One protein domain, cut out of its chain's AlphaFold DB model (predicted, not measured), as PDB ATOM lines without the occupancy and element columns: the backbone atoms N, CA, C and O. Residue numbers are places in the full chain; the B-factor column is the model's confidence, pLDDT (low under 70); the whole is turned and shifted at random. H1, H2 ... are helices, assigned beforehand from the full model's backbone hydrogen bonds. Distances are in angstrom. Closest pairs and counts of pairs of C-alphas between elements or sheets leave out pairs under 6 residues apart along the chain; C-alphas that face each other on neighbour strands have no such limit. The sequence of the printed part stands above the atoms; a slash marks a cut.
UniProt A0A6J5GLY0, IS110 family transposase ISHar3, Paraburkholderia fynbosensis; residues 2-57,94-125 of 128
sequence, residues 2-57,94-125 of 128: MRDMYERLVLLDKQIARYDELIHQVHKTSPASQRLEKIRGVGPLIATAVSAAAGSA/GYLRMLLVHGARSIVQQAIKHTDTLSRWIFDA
ATOM      1  N   MET A   2     172.962 209.170 225.350       93.75
ATOM      2  CA  MET A   2     174.425 208.922 225.424       93.75
ATOM      3  C   MET A   2     175.077 208.621 224.064       93.75
ATOM      4  O   MET A   2     176.192 209.065 223.805       93.75
ATOM      5  N   ARG A   3     174.368 207.908 223.178       95.56
ATOM      6  CA  ARG A   3     174.817 207.656 221.801       95.56
ATOM      7  C   ARG A   3     174.932 208.957 221.001       95.56
ATOM      8  O   ARG A   3     175.984 209.222 220.437       95.56
ATOM      9  N   ASP A   4     173.908 209.801 221.061       96.38
ATOM     10  CA  ASP A   4     173.883 211.097 220.368       96.38
ATOM     11  C   ASP A   4     175.009 212.033 220.851       96.38
ATOM     12  O   ASP A   4     175.636 212.729 220.054       96.38
ATOM     13  N   MET A   5     175.314 212.035 222.159       96.19
ATOM     14  CA  MET A   5     176.442 212.796 222.716       96.19
ATOM     15  C   MET A   5     177.792 212.272 222.215       96.19
ATOM     16  O   MET A   5     178.660 213.068 221.858       96.19
ATOM     17  N   TYR A   6     177.963 210.951 222.157       97.69
ATOM     18  CA  TYR A   6     179.170 210.331 221.613       97.69
ATOM     19  C   TYR A   6     179.356 210.658 220.126       97.69
ATOM     20  O   TYR A   6     180.433 211.081 219.717       97.69
ATOM     21  N   GLU A   7     178.299 210.545 219.321       97.94
ATOM     22  CA  GLU A   7     178.340 210.900 217.898       97.94
ATOM     23  C   GLU A   7     178.705 212.377 217.689       97.94
ATOM     24  O   GLU A   7     179.499 212.703 216.802       97.94
ATOM     25  N   ARG A   8     178.201 213.272 218.550       97.44
ATOM     26  CA  ARG A   8     178.568 214.694 218.537       97.44
ATOM     27  C   ARG A   8     180.045 214.918 218.869       97.44
ATOM     28  O   ARG A   8     180.677 215.731 218.202       97.44
ATOM     29  N   LEU A   9     180.589 214.217 219.866       97.88
ATOM     30  CA  LEU A   9     182.015 214.296 220.210       97.88
ATOM     31  C   LEU A   9     182.886 213.856 219.032       97.88
ATOM     32  O   LEU A   9     183.748 214.613 218.597       97.88
ATOM     33  N   VAL A  10     182.580 212.701 218.438       98.12
ATOM     34  CA  VAL A  10     183.299 212.184 217.263       98.12
ATOM     35  C   VAL A  10     183.237 213.166 216.088       98.12
ATOM     36  O   VAL A  10     184.212 213.327 215.351       98.12
ATOM     37  N   LEU A  11     182.097 213.832 215.885       98.06
ATOM     38  CA  LEU A  11     181.966 214.858 214.853       98.06
ATOM     39  C   LEU A  11     182.853 216.077 215.143       98.06
ATOM     40  O   LEU A  11     183.511 216.568 214.226       98.06
ATOM     41  N   LEU A  12     182.872 216.558 216.387       98.25
ATOM     42  CA  LEU A  12     183.709 217.688 216.790       98.25
ATOM     43  C   LEU A  12     185.197 217.359 216.644       98.25
ATOM     44  O   LEU A  12     185.924 218.176 216.090       98.25
ATOM     45  N   ASP A  13     185.634 216.157 217.017       98.38
ATOM     46  CA  ASP A  13     187.024 215.720 216.833       98.38
ATOM     47  C   ASP A  13     187.431 215.730 215.354       98.38
ATOM     48  O   ASP A  13     188.498 216.229 214.992       98.38
ATOM     49  N   LYS A  14     186.547 215.260 214.461       98.31
ATOM     50  CA  LYS A  14     186.778 215.334 213.007       98.31
ATOM     51  C   LYS A  14     186.870 216.776 212.510       98.31
ATOM     52  O   LYS A  14     187.664 217.066 211.615       98.31
ATOM     53  N   GLN A  15     186.055 217.679 213.054       98.25
ATOM     54  CA  GLN A  15     186.105 219.098 212.699       98.25
ATOM     55  C   GLN A  15     187.393 219.756 213.195       98.25
ATOM     56  O   GLN A  15     188.020 220.476 212.423       98.25
ATOM     57  N   ILE A  16     187.815 219.473 214.429       98.19
ATOM     58  CA  ILE A  16     189.082 219.955 214.993       98.19
ATOM     59  C   ILE A  16     190.245 219.501 214.110       98.19
ATOM     60  O   ILE A  16     190.975 220.347 213.604       98.19
ATOM     61  N   ALA A  17     190.328 218.203 213.799       98.06
ATOM     62  CA  ALA A  17     191.381 217.665 212.937       98.06
ATOM     63  C   ALA A  17     191.402 218.323 211.545       98.06
ATOM     64  O   ALA A  17     192.466 218.598 210.989       98.06
ATOM     65  N   ARG A  18     190.225 218.626 210.979       98.31
ATOM     66  CA  ARG A  18     190.128 219.367 209.715       98.31
ATOM     67  C   ARG A  18     190.683 220.788 209.842       98.31
ATOM     68  O   ARG A  18     191.371 221.242 208.932       98.31
ATOM     69  N   TYR A  19     190.361 221.505 210.916       97.81
ATOM     70  CA  TYR A  19     190.872 222.860 211.128       97.81
ATOM     71  C   TYR A  19     192.374 222.878 211.409       97.81
ATOM     72  O   TYR A  19     193.057 223.767 210.905       97.81
ATOM     73  N   ASP A  20     192.897 221.881 212.121       97.88
ATOM     74  CA  ASP A  20     194.336 221.721 212.333       97.88
ATOM     75  C   ASP A  20     195.076 221.566 210.999       97.88
ATOM     76  O   ASP A  20     196.066 222.257 210.752       97.88
ATOM     77  N   GLU A  21     194.556 220.745 210.081       97.94
ATOM     78  CA  GLU A  21     195.136 220.604 208.741       97.94
ATOM     79  C   GLU A  21     195.104 221.929 207.958       97.94
ATOM     80  O   GLU A  21     196.095 222.309 207.334       97.94
ATOM     81  N   LEU A  22     194.008 222.692 208.041       97.50
ATOM     82  CA  LEU A  22     193.930 224.018 207.415       97.50
ATOM     83  C   LEU A  22     194.962 224.994 208.000       97.50
ATOM     84  O   LEU A  22     195.606 225.732 207.251       97.50
ATOM     85  N   ILE A  23     195.169 224.979 209.319       97.81
ATOM     86  CA  ILE A  23     196.207 225.777 209.983       97.81
ATOM     87  C   ILE A  23     197.591 225.385 209.459       97.81
ATOM     88  O   ILE A  23     198.389 226.261 209.121       97.81
ATOM     89  N   HIS A  24     197.875 224.087 209.333       97.69
ATOM     90  CA  HIS A  24     199.137 223.605 208.773       97.69
ATOM     91  C   HIS A  24     199.334 224.027 207.313       97.69
ATOM     92  O   HIS A  24     200.449 224.382 206.926       97.69
ATOM     93  N   GLN A  25     198.279 224.039 206.501       97.75
ATOM     94  CA  GLN A  25     198.346 224.510 205.117       97.75
ATOM     95  C   GLN A  25     198.667 226.006 205.039       97.75
ATOM     96  O   GLN A  25     199.578 226.394 204.309       97.75
ATOM     97  N   VAL A  26     197.991 226.836 205.841       96.75
ATOM     98  CA  VAL A  26     198.282 228.280 205.938       96.75
ATOM     99  C   VAL A  26     199.707 228.522 206.439       96.75
ATOM    100  O   VAL A  26     200.414 229.396 205.941       96.75
ATOM    101  N   HIS A  27     200.162 227.734 207.410       97.62
ATOM    102  CA  HIS A  27     201.526 227.814 207.917       97.62
ATOM    103  C   HIS A  27     202.567 227.517 206.821       97.62
ATOM    104  O   HIS A  27     203.519 228.280 206.640       97.62
ATOM    105  N   LYS A  28     202.363 226.455 206.028       97.06
ATOM    106  CA  LYS A  28     203.257 226.060 204.922       97.06
ATOM    107  C   LYS A  28     203.367 227.115 203.818       97.06
ATOM    108  O   LYS A  28     204.389 227.168 203.143       97.06
ATOM    109  N   THR A  29     202.356 227.961 203.637       95.94
ATOM    110  CA  THR A  29     202.363 229.020 202.616       95.94
ATOM    111  C   THR A  29     202.770 230.391 203.157       95.94
ATOM    112  O   THR A  29     202.931 231.324 202.375       95.94
ATOM    113  N   SER A  30     202.988 230.530 204.471       95.62
ATOM    114  CA  SER A  30     203.357 231.794 205.115       95.62
ATOM    115  C   SER A  30     204.821 231.797 205.581       95.62
ATOM    116  O   SER A  30     205.137 231.238 206.638       95.62
ATOM    117  N   PRO A  31     205.729 232.510 204.880       95.06
ATOM    118  CA  PRO A  31     207.115 232.662 205.321       95.06
ATOM    119  C   PRO A  31     207.227 233.314 206.703       95.06
ATOM    120  O   PRO A  31     208.110 232.974 207.487       95.06
ATOM    121  N   ALA A  32     206.328 234.249 207.030       92.69
ATOM    122  CA  ALA A  32     206.297 234.883 208.345       92.69
ATOM    123  C   ALA A  32     205.971 233.869 209.451       92.69
ATOM    124  O   ALA A  32     206.655 233.847 210.473       92.69
ATOM    125  N   SER A  33     204.991 232.991 209.215       95.75
ATOM    126  CA  SER A  33     204.632 231.921 210.145       95.75
ATOM    127  C   SER A  33     205.787 230.930 210.346       95.75
ATOM    128  O   SER A  33     206.157 230.634 211.478       95.75
ATOM    129  N   GLN A  34     206.449 230.502 209.270       96.75
ATOM    130  CA  GLN A  34     207.611 229.601 209.349       96.75
ATOM    131  C   GLN A  34     208.792 230.206 210.109       96.75
ATOM    132  O   GLN A  34     209.490 229.513 210.846       96.75
ATOM    133  N   ARG A  35     209.034 231.516 209.968       95.56
ATOM    134  CA  ARG A  35     210.061 232.197 210.771       95.56
ATOM    135  C   ARG A  35     209.702 232.213 212.255       95.56
ATOM    136  O   ARG A  35     210.597 232.036 213.074       95.56
ATOM    137  N   LEU A  36     208.431 232.438 212.591       94.50
ATOM    138  CA  LEU A  36     207.959 232.477 213.978       94.50
ATOM    139  C   LEU A  36     208.051 231.108 214.660       94.50
ATOM    140  O   LEU A  36     208.427 231.052 215.824       94.50
ATOM    141  N   GLU A  37     207.773 230.017 213.946       96.44
ATOM    142  CA  GLU A  37     207.867 228.649 214.485       96.44
ATOM    143  C   GLU A  37     209.289 228.272 214.943       96.44
ATOM    144  O   GLU A  37     209.469 227.457 215.842       96.44
ATOM    145  N   LYS A  38     210.329 228.921 214.403       95.88
ATOM    146  CA  LYS A  38     211.714 228.714 214.870       95.88
ATOM    147  C   LYS A  38     211.921 229.124 216.332       95.88
ATOM    148  O   LYS A  38     212.925 228.749 216.937       95.88
ATOM    149  N   ILE A  39     211.011 229.911 216.899       93.69
ATOM    150  CA  ILE A  39     211.032 230.285 218.309       93.69
ATOM    151  C   ILE A  39     210.564 229.080 219.133       93.69
ATOM    152  O   ILE A  39     209.470 228.557 218.932       93.69
ATOM    153  N   ARG A  40     211.375 228.651 220.111       92.19
ATOM    154  CA  ARG A  40     211.009 227.554 221.025       92.19
ATOM    155  C   ARG A  40     209.635 227.830 221.652       92.19
ATOM    156  O   ARG A  40     209.373 228.943 222.097       92.19
ATOM    157  N   GLY A  41     208.771 226.816 221.683       93.38
ATOM    158  CA  GLY A  41     207.406 226.926 222.209       93.38
ATOM    159  C   GLY A  41     206.393 227.595 221.273       93.38
ATOM    160  O   GLY A  41     205.229 227.699 221.648       93.38
ATOM    161  N   VAL A  42     206.787 228.020 220.070       96.44
ATOM    162  CA  VAL A  42     205.872 228.517 219.036       96.44
ATOM    163  C   VAL A  42     205.665 227.419 217.995       96.44
ATOM    164  O   VAL A  42     206.563 227.117 217.226       96.44
ATOM    165  N   GLY A  43     204.474 226.819 217.974       96.06
ATOM    166  CA  GLY A  43     204.066 225.882 216.920       96.06
ATOM    167  C   GLY A  43     203.223 226.552 215.825       96.06
ATOM    168  O   GLY A  43     202.884 227.734 215.959       96.06
ATOM    169  N   PRO A  44     202.794 225.807 214.790       97.19
ATOM    170  CA  PRO A  44     202.026 226.333 213.656       97.19
ATOM    171  C   PRO A  44     200.775 227.127 214.049       97.19
ATOM    172  O   PRO A  44     200.537 228.196 213.491       97.19
ATOM    173  N   LEU A  45     200.022 226.683 215.063       97.06
ATOM    174  CA  LEU A  45     198.861 227.415 215.590       97.06
ATOM    175  C   LEU A  45     199.237 228.810 216.120       97.06
ATOM    176  O   LEU A  45     198.609 229.807 215.776       97.06
ATOM    177  N   ILE A  46     200.282 228.895 216.944       97.00
ATOM    178  CA  ILE A  46     200.732 230.165 217.530       97.00
ATOM    179  C   ILE A  46     201.334 231.053 216.438       97.00
ATOM    180  O   ILE A  46     201.025 232.239 216.358       97.00
ATOM    181  N   ALA A  47     202.161 230.476 215.567       96.56
ATOM    182  CA  ALA A  47     202.832 231.188 214.491       96.56
ATOM    183  C   ALA A  47     201.842 231.796 213.488       96.56
ATOM    184  O   ALA A  47     201.992 232.948 213.079       96.56
ATOM    185  N   THR A  48     200.828 231.033 213.073       96.31
ATOM    186  CA  THR A  48     199.768 231.521 212.176       96.31
ATOM    187  C   THR A  48     198.899 232.567 212.858       96.31
ATOM    188  O   THR A  48     198.647 233.602 212.250       96.31
ATOM    189  N   ALA A  49     198.525 232.373 214.126       95.06
ATOM    190  CA  ALA A  49     197.751 233.358 214.875       95.06
ATOM    191  C   ALA A  49     198.499 234.696 215.015       95.06
ATOM    192  O   ALA A  49     197.927 235.755 214.760       95.06
ATOM    193  N   VAL A  50     199.790 234.664 215.371       92.94
ATOM    194  CA  VAL A  50     200.626 235.874 215.469       92.94
ATOM    195  C   VAL A  50     200.785 236.533 214.099       92.94
ATOM    196  O   VAL A  50     200.636 237.746 213.985       92.94
ATOM    197  N   SER A  51     201.038 235.748 213.046       91.56
ATOM    198  CA  SER A  51     201.160 236.276 211.683       91.56
ATOM    199  C   SER A  51     199.856 236.891 211.171       91.56
ATOM    200  O   SER A  51     199.907 237.893 210.467       91.56
ATOM    201  N   ALA A  52     198.699 236.320 211.508       91.62
ATOM    202  CA  ALA A  52     197.394 236.855 211.122       91.62
ATOM    203  C   ALA A  52     197.070 238.151 211.878       91.62
ATOM    204  O   ALA A  52     196.519 239.090 211.309       91.62
ATOM    205  N   ALA A  53     197.473 238.236 213.146       87.38
ATOM    206  CA  ALA A  53     197.318 239.440 213.950       87.38
ATOM    207  C   ALA A  53     198.338 240.542 213.621       87.38
ATOM    208  O   ALA A  53     198.191 241.663 214.108       87.38
ATOM    209  N   ALA A  54     199.349 240.255 212.792       76.56
ATOM    210  CA  ALA A  54     200.397 241.205 212.435       76.56
ATOM    211  C   ALA A  54     199.840 242.496 211.814       76.56
ATOM    212  O   ALA A  54     200.395 243.561 212.059       76.56
ATOM    213  N   GLY A  55     198.713 242.435 211.090       71.06
ATOM    214  CA  GLY A  55     198.040 243.632 210.570       71.06
ATOM    215  C   GLY A  55     197.596 244.600 211.675       71.06
ATOM    216  O   GLY A  55     197.744 245.806 211.532       71.06
ATOM    217  N   SER A  56     197.144 244.079 212.817       67.19
ATOM    218  CA  SER A  56     196.801 244.879 214.004       67.19
ATOM    219  C   SER A  56     198.022 245.294 214.834       67.19
ATOM    220  O   SER A  56     197.899 246.127 215.726       67.19
ATOM    221  N   ALA A  57     199.185 244.696 214.570       63.59
ATOM    222  CA  ALA A  57     200.445 244.943 215.266       63.59
ATOM    223  C   ALA A  57     201.453 245.749 214.422       63.59
ATOM    224  O   ALA A  57     202.558 246.009 214.892       63.59
ATOM    225  N   GLY A  94     193.638 238.806 224.243       89.81
ATOM    226  CA  GLY A  94     193.517 237.674 225.169       89.81
ATOM    227  C   GLY A  94     193.812 236.297 224.566       89.81
ATOM    228  O   GLY A  94     194.472 235.488 225.218       89.81
ATOM    229  N   TYR A  95     193.379 236.041 223.327       92.19
ATOM    230  CA  TYR A  95     193.593 234.751 222.657       92.19
ATOM    231  C   TYR A  95     195.078 234.495 222.350       92.19
ATOM    232  O   TYR A  95     195.620 233.461 222.731       92.19
ATOM    233  N   LEU A  96     195.779 235.468 221.763       92.56
ATOM    234  CA  LEU A  96     197.226 235.384 221.542       92.56
ATOM    235  C   LEU A  96     198.011 235.288 222.843       92.56
ATOM    236  O   LEU A  96     198.952 234.503 222.923       92.56
ATOM    237  N   ARG A  97     197.614 236.035 223.881       92.94
ATOM    238  CA  ARG A  97     198.226 235.901 225.207       92.94
ATOM    239  C   ARG A  97     198.098 234.471 225.727       92.94
ATOM    240  O   ARG A  97     199.083 233.915 226.196       92.94
ATOM    241  N   MET A  98     196.911 233.871 225.629       94.62
ATOM    242  CA  MET A  98     196.679 232.479 226.021       94.62
ATOM    243  C   MET A  98     197.588 231.522 225.237       94.62
ATOM    244  O   MET A  98     198.286 230.715 225.848       94.62
ATOM    245  N   LEU A  99     197.631 231.647 223.908       95.94
ATOM    246  CA  LEU A  99     198.481 230.823 223.046       95.94
ATOM    247  C   LEU A  99     199.965 230.928 223.424       95.94
ATOM    248  O   LEU A  99     200.621 229.908 223.625       95.94
ATOM    249  N   LEU A 100     200.487 232.144 223.593       94.31
ATOM    250  CA  LEU A 100     201.886 232.375 223.959       94.31
ATOM    251  C   LEU A 100     202.218 231.851 225.362       94.31
ATOM    252  O   LEU A 100     203.292 231.290 225.561       94.31
ATOM    253  N   VAL A 101     201.296 231.970 226.322       93.69
ATOM    254  CA  VAL A 101     201.464 231.394 227.665       93.69
ATOM    255  C   VAL A 101     201.494 229.864 227.611       93.69
ATOM    256  O   VAL A 101     202.320 229.255 228.288       93.69
ATOM    257  N   HIS A 102     200.654 229.223 226.790       96.12
ATOM    258  CA  HIS A 102     200.741 227.774 226.571       96.12
ATOM    259  C   HIS A 102     202.060 227.371 225.909       96.12
ATOM    260  O   HIS A 102     202.681 226.399 226.344       96.12
ATOM    261  N   GLY A 103     202.522 228.152 224.931       95.69
ATOM    262  CA  GLY A 103     203.835 227.987 224.316       95.69
ATOM    263  C   GLY A 103     204.954 228.024 225.357       95.69
ATOM    264  O   GLY A 103     205.697 227.053 225.503       95.69
ATOM    265  N   ALA A 104     205.003 229.081 226.170       94.06
ATOM    266  CA  ALA A 104     205.971 229.230 227.255       94.06
ATOM    267  C   ALA A 104     205.898 228.080 228.273       94.06
ATOM    268  O   ALA A 104     206.924 227.513 228.645       94.06
ATOM    269  N   ARG A 105     204.689 227.666 228.676       94.62
ATOM    270  CA  ARG A 105     204.495 226.531 229.590       94.62
ATOM    271  C   ARG A 105     205.059 225.235 229.013       94.62
ATOM    272  O   ARG A 105     205.652 224.466 229.766       94.62
ATOM    273  N   SER A 106     204.908 224.989 227.712       94.81
ATOM    274  CA  SER A 106     205.477 223.792 227.079       94.81
ATOM    275  C   SER A 106     207.009 223.783 227.137       94.81
ATOM    276  O   SER A 106     207.595 222.739 227.414       94.81
ATOM    277  N   ILE A 107     207.653 224.948 226.988       94.56
ATOM    278  CA  ILE A 107     209.109 225.094 227.140       94.56
ATOM    279  C   ILE A 107     209.526 224.776 228.573       94.56
ATOM    280  O   ILE A 107     210.434 223.978 228.761       94.56
ATOM    281  N   VAL A 108     208.854 225.351 229.577       93.31
ATOM    282  CA  VAL A 108     209.175 225.109 230.997       93.31
ATOM    283  C   VAL A 108     209.043 223.625 231.345       93.31
ATOM    284  O   VAL A 108     209.907 223.065 232.012       93.31
ATOM    285  N   GLN A 109     207.998 222.960 230.846       92.44
ATOM    286  CA  GLN A 109     207.808 221.522 231.053       92.44
ATOM    287  C   GLN A 109     208.921 220.683 230.409       92.44
ATOM    288  O   GLN A 109     209.345 219.682 230.982       92.44
ATOM    289  N   GLN A 110     209.418 221.088 229.238       91.88
ATOM    290  CA  GLN A 110     210.538 220.400 228.592       91.88
ATOM    291  C   GLN A 110     211.893 220.751 229.213       91.88
ATOM    292  O   GLN A 110     212.775 219.898 229.233       91.88
ATOM    293  N   ALA A 111     212.063 221.956 229.762       91.94
ATOM    294  CA  ALA A 111     213.312 222.416 230.369       91.94
ATOM    295  C   ALA A 111     213.794 221.489 231.496       91.94
ATOM    296  O   ALA A 111     214.994 221.289 231.643       91.94
ATOM    297  N   ILE A 112     212.872 220.837 232.214       90.19
ATOM    298  CA  ILE A 112     213.174 219.832 233.251       90.19
ATOM    299  C   ILE A 112     214.075 218.703 232.714       90.19
ATOM    300  O   ILE A 112     214.850 218.112 233.460       90.19
ATOM    301  N   LYS A 113     213.985 218.396 231.416       90.12
ATOM    302  CA  LYS A 113     214.693 217.284 230.768       90.12
ATOM    303  C   LYS A 113     215.982 217.708 230.063       90.12
ATOM    304  O   LYS A 113     216.643 216.865 229.460       90.12
ATOM    305  N   HIS A 114     216.332 218.993 230.089       88.94
ATOM    306  CA  HIS A 114     217.434 219.538 229.306       88.94
ATOM    307  C   HIS A 114     218.380 220.383 230.160       88.94
ATOM    308  O   HIS A 114     217.976 221.084 231.079       88.94
ATOM    309  N   THR A 115     219.667 220.362 229.811       89.00
ATOM    310  CA  THR A 115     220.717 221.136 230.493       89.00
ATOM    311  C   THR A 115     221.255 222.283 229.636       89.00
ATOM    312  O   THR A 115     222.359 222.765 229.883       89.00
ATOM    313  N   ASP A 116     220.523 222.678 228.592       92.06
ATOM    314  CA  ASP A 116     220.901 223.790 227.721       92.06
ATOM    315  C   ASP A 116     220.796 225.145 228.443       92.06
ATOM    316  O   ASP A 116     220.161 225.261 229.493       92.06
ATOM    317  N   THR A 117     221.428 226.181 227.885       91.38
ATOM    318  CA  THR A 117     221.495 227.517 228.498       91.38
ATOM    319  C   THR A 117     220.116 228.103 228.803       91.38
ATOM    320  O   THR A 117     219.938 228.698 229.862       91.38
ATOM    321  N   LEU A 118     219.132 227.916 227.914       89.12
ATOM    322  CA  LEU A 118     217.771 228.409 228.138       89.12
ATOM    323  C   LEU A 118     217.104 227.640 229.281       89.12
ATOM    324  O   LEU A 118     216.465 228.248 230.133       89.12
ATOM    325  N   SER A 119     217.277 226.318 229.317       91.38
ATOM    326  CA  SER A 119     216.721 225.476 230.380       91.38
ATOM    327  C   SER A 119     217.294 225.834 231.755       91.38
ATOM    328  O   SER A 119     216.531 225.957 232.705       91.38
ATOM    329  N   ARG A 120     218.604 226.102 231.856       91.56
ATOM    330  CA  ARG A 120     219.236 226.597 233.097       91.56
ATOM    331  C   ARG A 120     218.690 227.963 233.509       91.56
ATOM    332  O   ARG A 120     218.233 228.122 234.632       91.56
ATOM    333  N   TRP A 121     218.629 228.904 232.565       91.12
ATOM    334  CA  TRP A 121     218.087 230.241 232.813       91.12
ATOM    335  C   TRP A 121     216.648 230.217 233.355       91.12
ATOM    336  O   TRP A 121     216.318 231.014 234.226       91.12
ATOM    337  N   ILE A 122     215.800 229.294 232.880       90.69
ATOM    338  CA  ILE A 122     214.421 229.139 233.376       90.69
ATOM    339  C   ILE A 122     214.387 228.804 234.875       90.69
ATOM    340  O   ILE A 122     213.496 229.288 235.571       90.69
ATOM    341  N   PHE A 123     215.321 227.987 235.366       87.31
ATOM    342  CA  PHE A 123     215.378 227.591 236.777       87.31
ATOM    343  C   PHE A 123     216.143 228.587 237.654       87.31
ATOM    344  O   PHE A 123     215.834 228.703 238.836       87.31
ATOM    345  N   ASP A 124     217.090 229.325 237.075       87.56
ATOM    346  CA  ASP A 124     217.869 230.349 237.779       87.56
ATOM    347  C   ASP A 124     217.124 231.695 237.889       87.56
ATOM    348  O   ASP A 124     217.537 232.587 238.633       87.56
ATOM    349  N   ALA A 125     216.035 231.876 237.132       75.31
ATOM    350  CA  ALA A 125     215.252 233.104 237.154       75.31
ATOM    351  C   ALA A 125     214.589 233.320 238.533       75.31
ATOM    352  O   ALA A 125     213.961 232.402 239.066       75.31
TER     353      ALA A 125
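This is residues 2 to 57 and 94 to 125 of the 128 residues of the protein "IS110 family transposase ISHar3" of Paraburkholderia fynbosensis (UniProt A0A6J5GLY0). H1 and H4 make the limbs of a wide V, with H2 and H3 crossed at its corner and H5 across the far end of H4; residues 2 to 19 of H1 stick out as an arm. The printed part has 88 residues with five named helices, H1 to H5 in chain order, all helix in class. It is loose, with radius of gyration of the C-alphas 16.7 A and spans of 51 by 35 by 24 A.

H1, residues 2 to 29, touches H3, residues 44 to 57, with residues 20 to 27 alone, at a steep tilt of 64 degrees; closest C-alphas are His 27 and Thr 48, 5.9 A. H3 touches H2, residues 31 to 37 (closest C-alphas Ser 33 and Ala 47, 4.8 A), and H4, residues 94 to 111 (Ile 46 and Leu 99, 6.0 A). H5, residues 117 to 124, touches H4, about perpendicular at 84 degrees; closest C-alphas are Ala 111 and Ser 119, 4.6 A. H1 and H4 are apart. Every O i to N i+4 pair is within hydrogen-bond range in H1, H2 and H4, 8 of 10 in H3, 3 of 4 in H5.

H1 runs 41.3 A from C-alpha 2 at (174.425, 208.922, 225.424); H4 spans 25.5 A. H5 ends at C-alpha 124 (217.869, 230.349, 237.779).

Residues 58 to 93 are not printed; C-alphas 57 and 94 are 14.1 A apart. Residues 56 to 57 have pLDDT under 70.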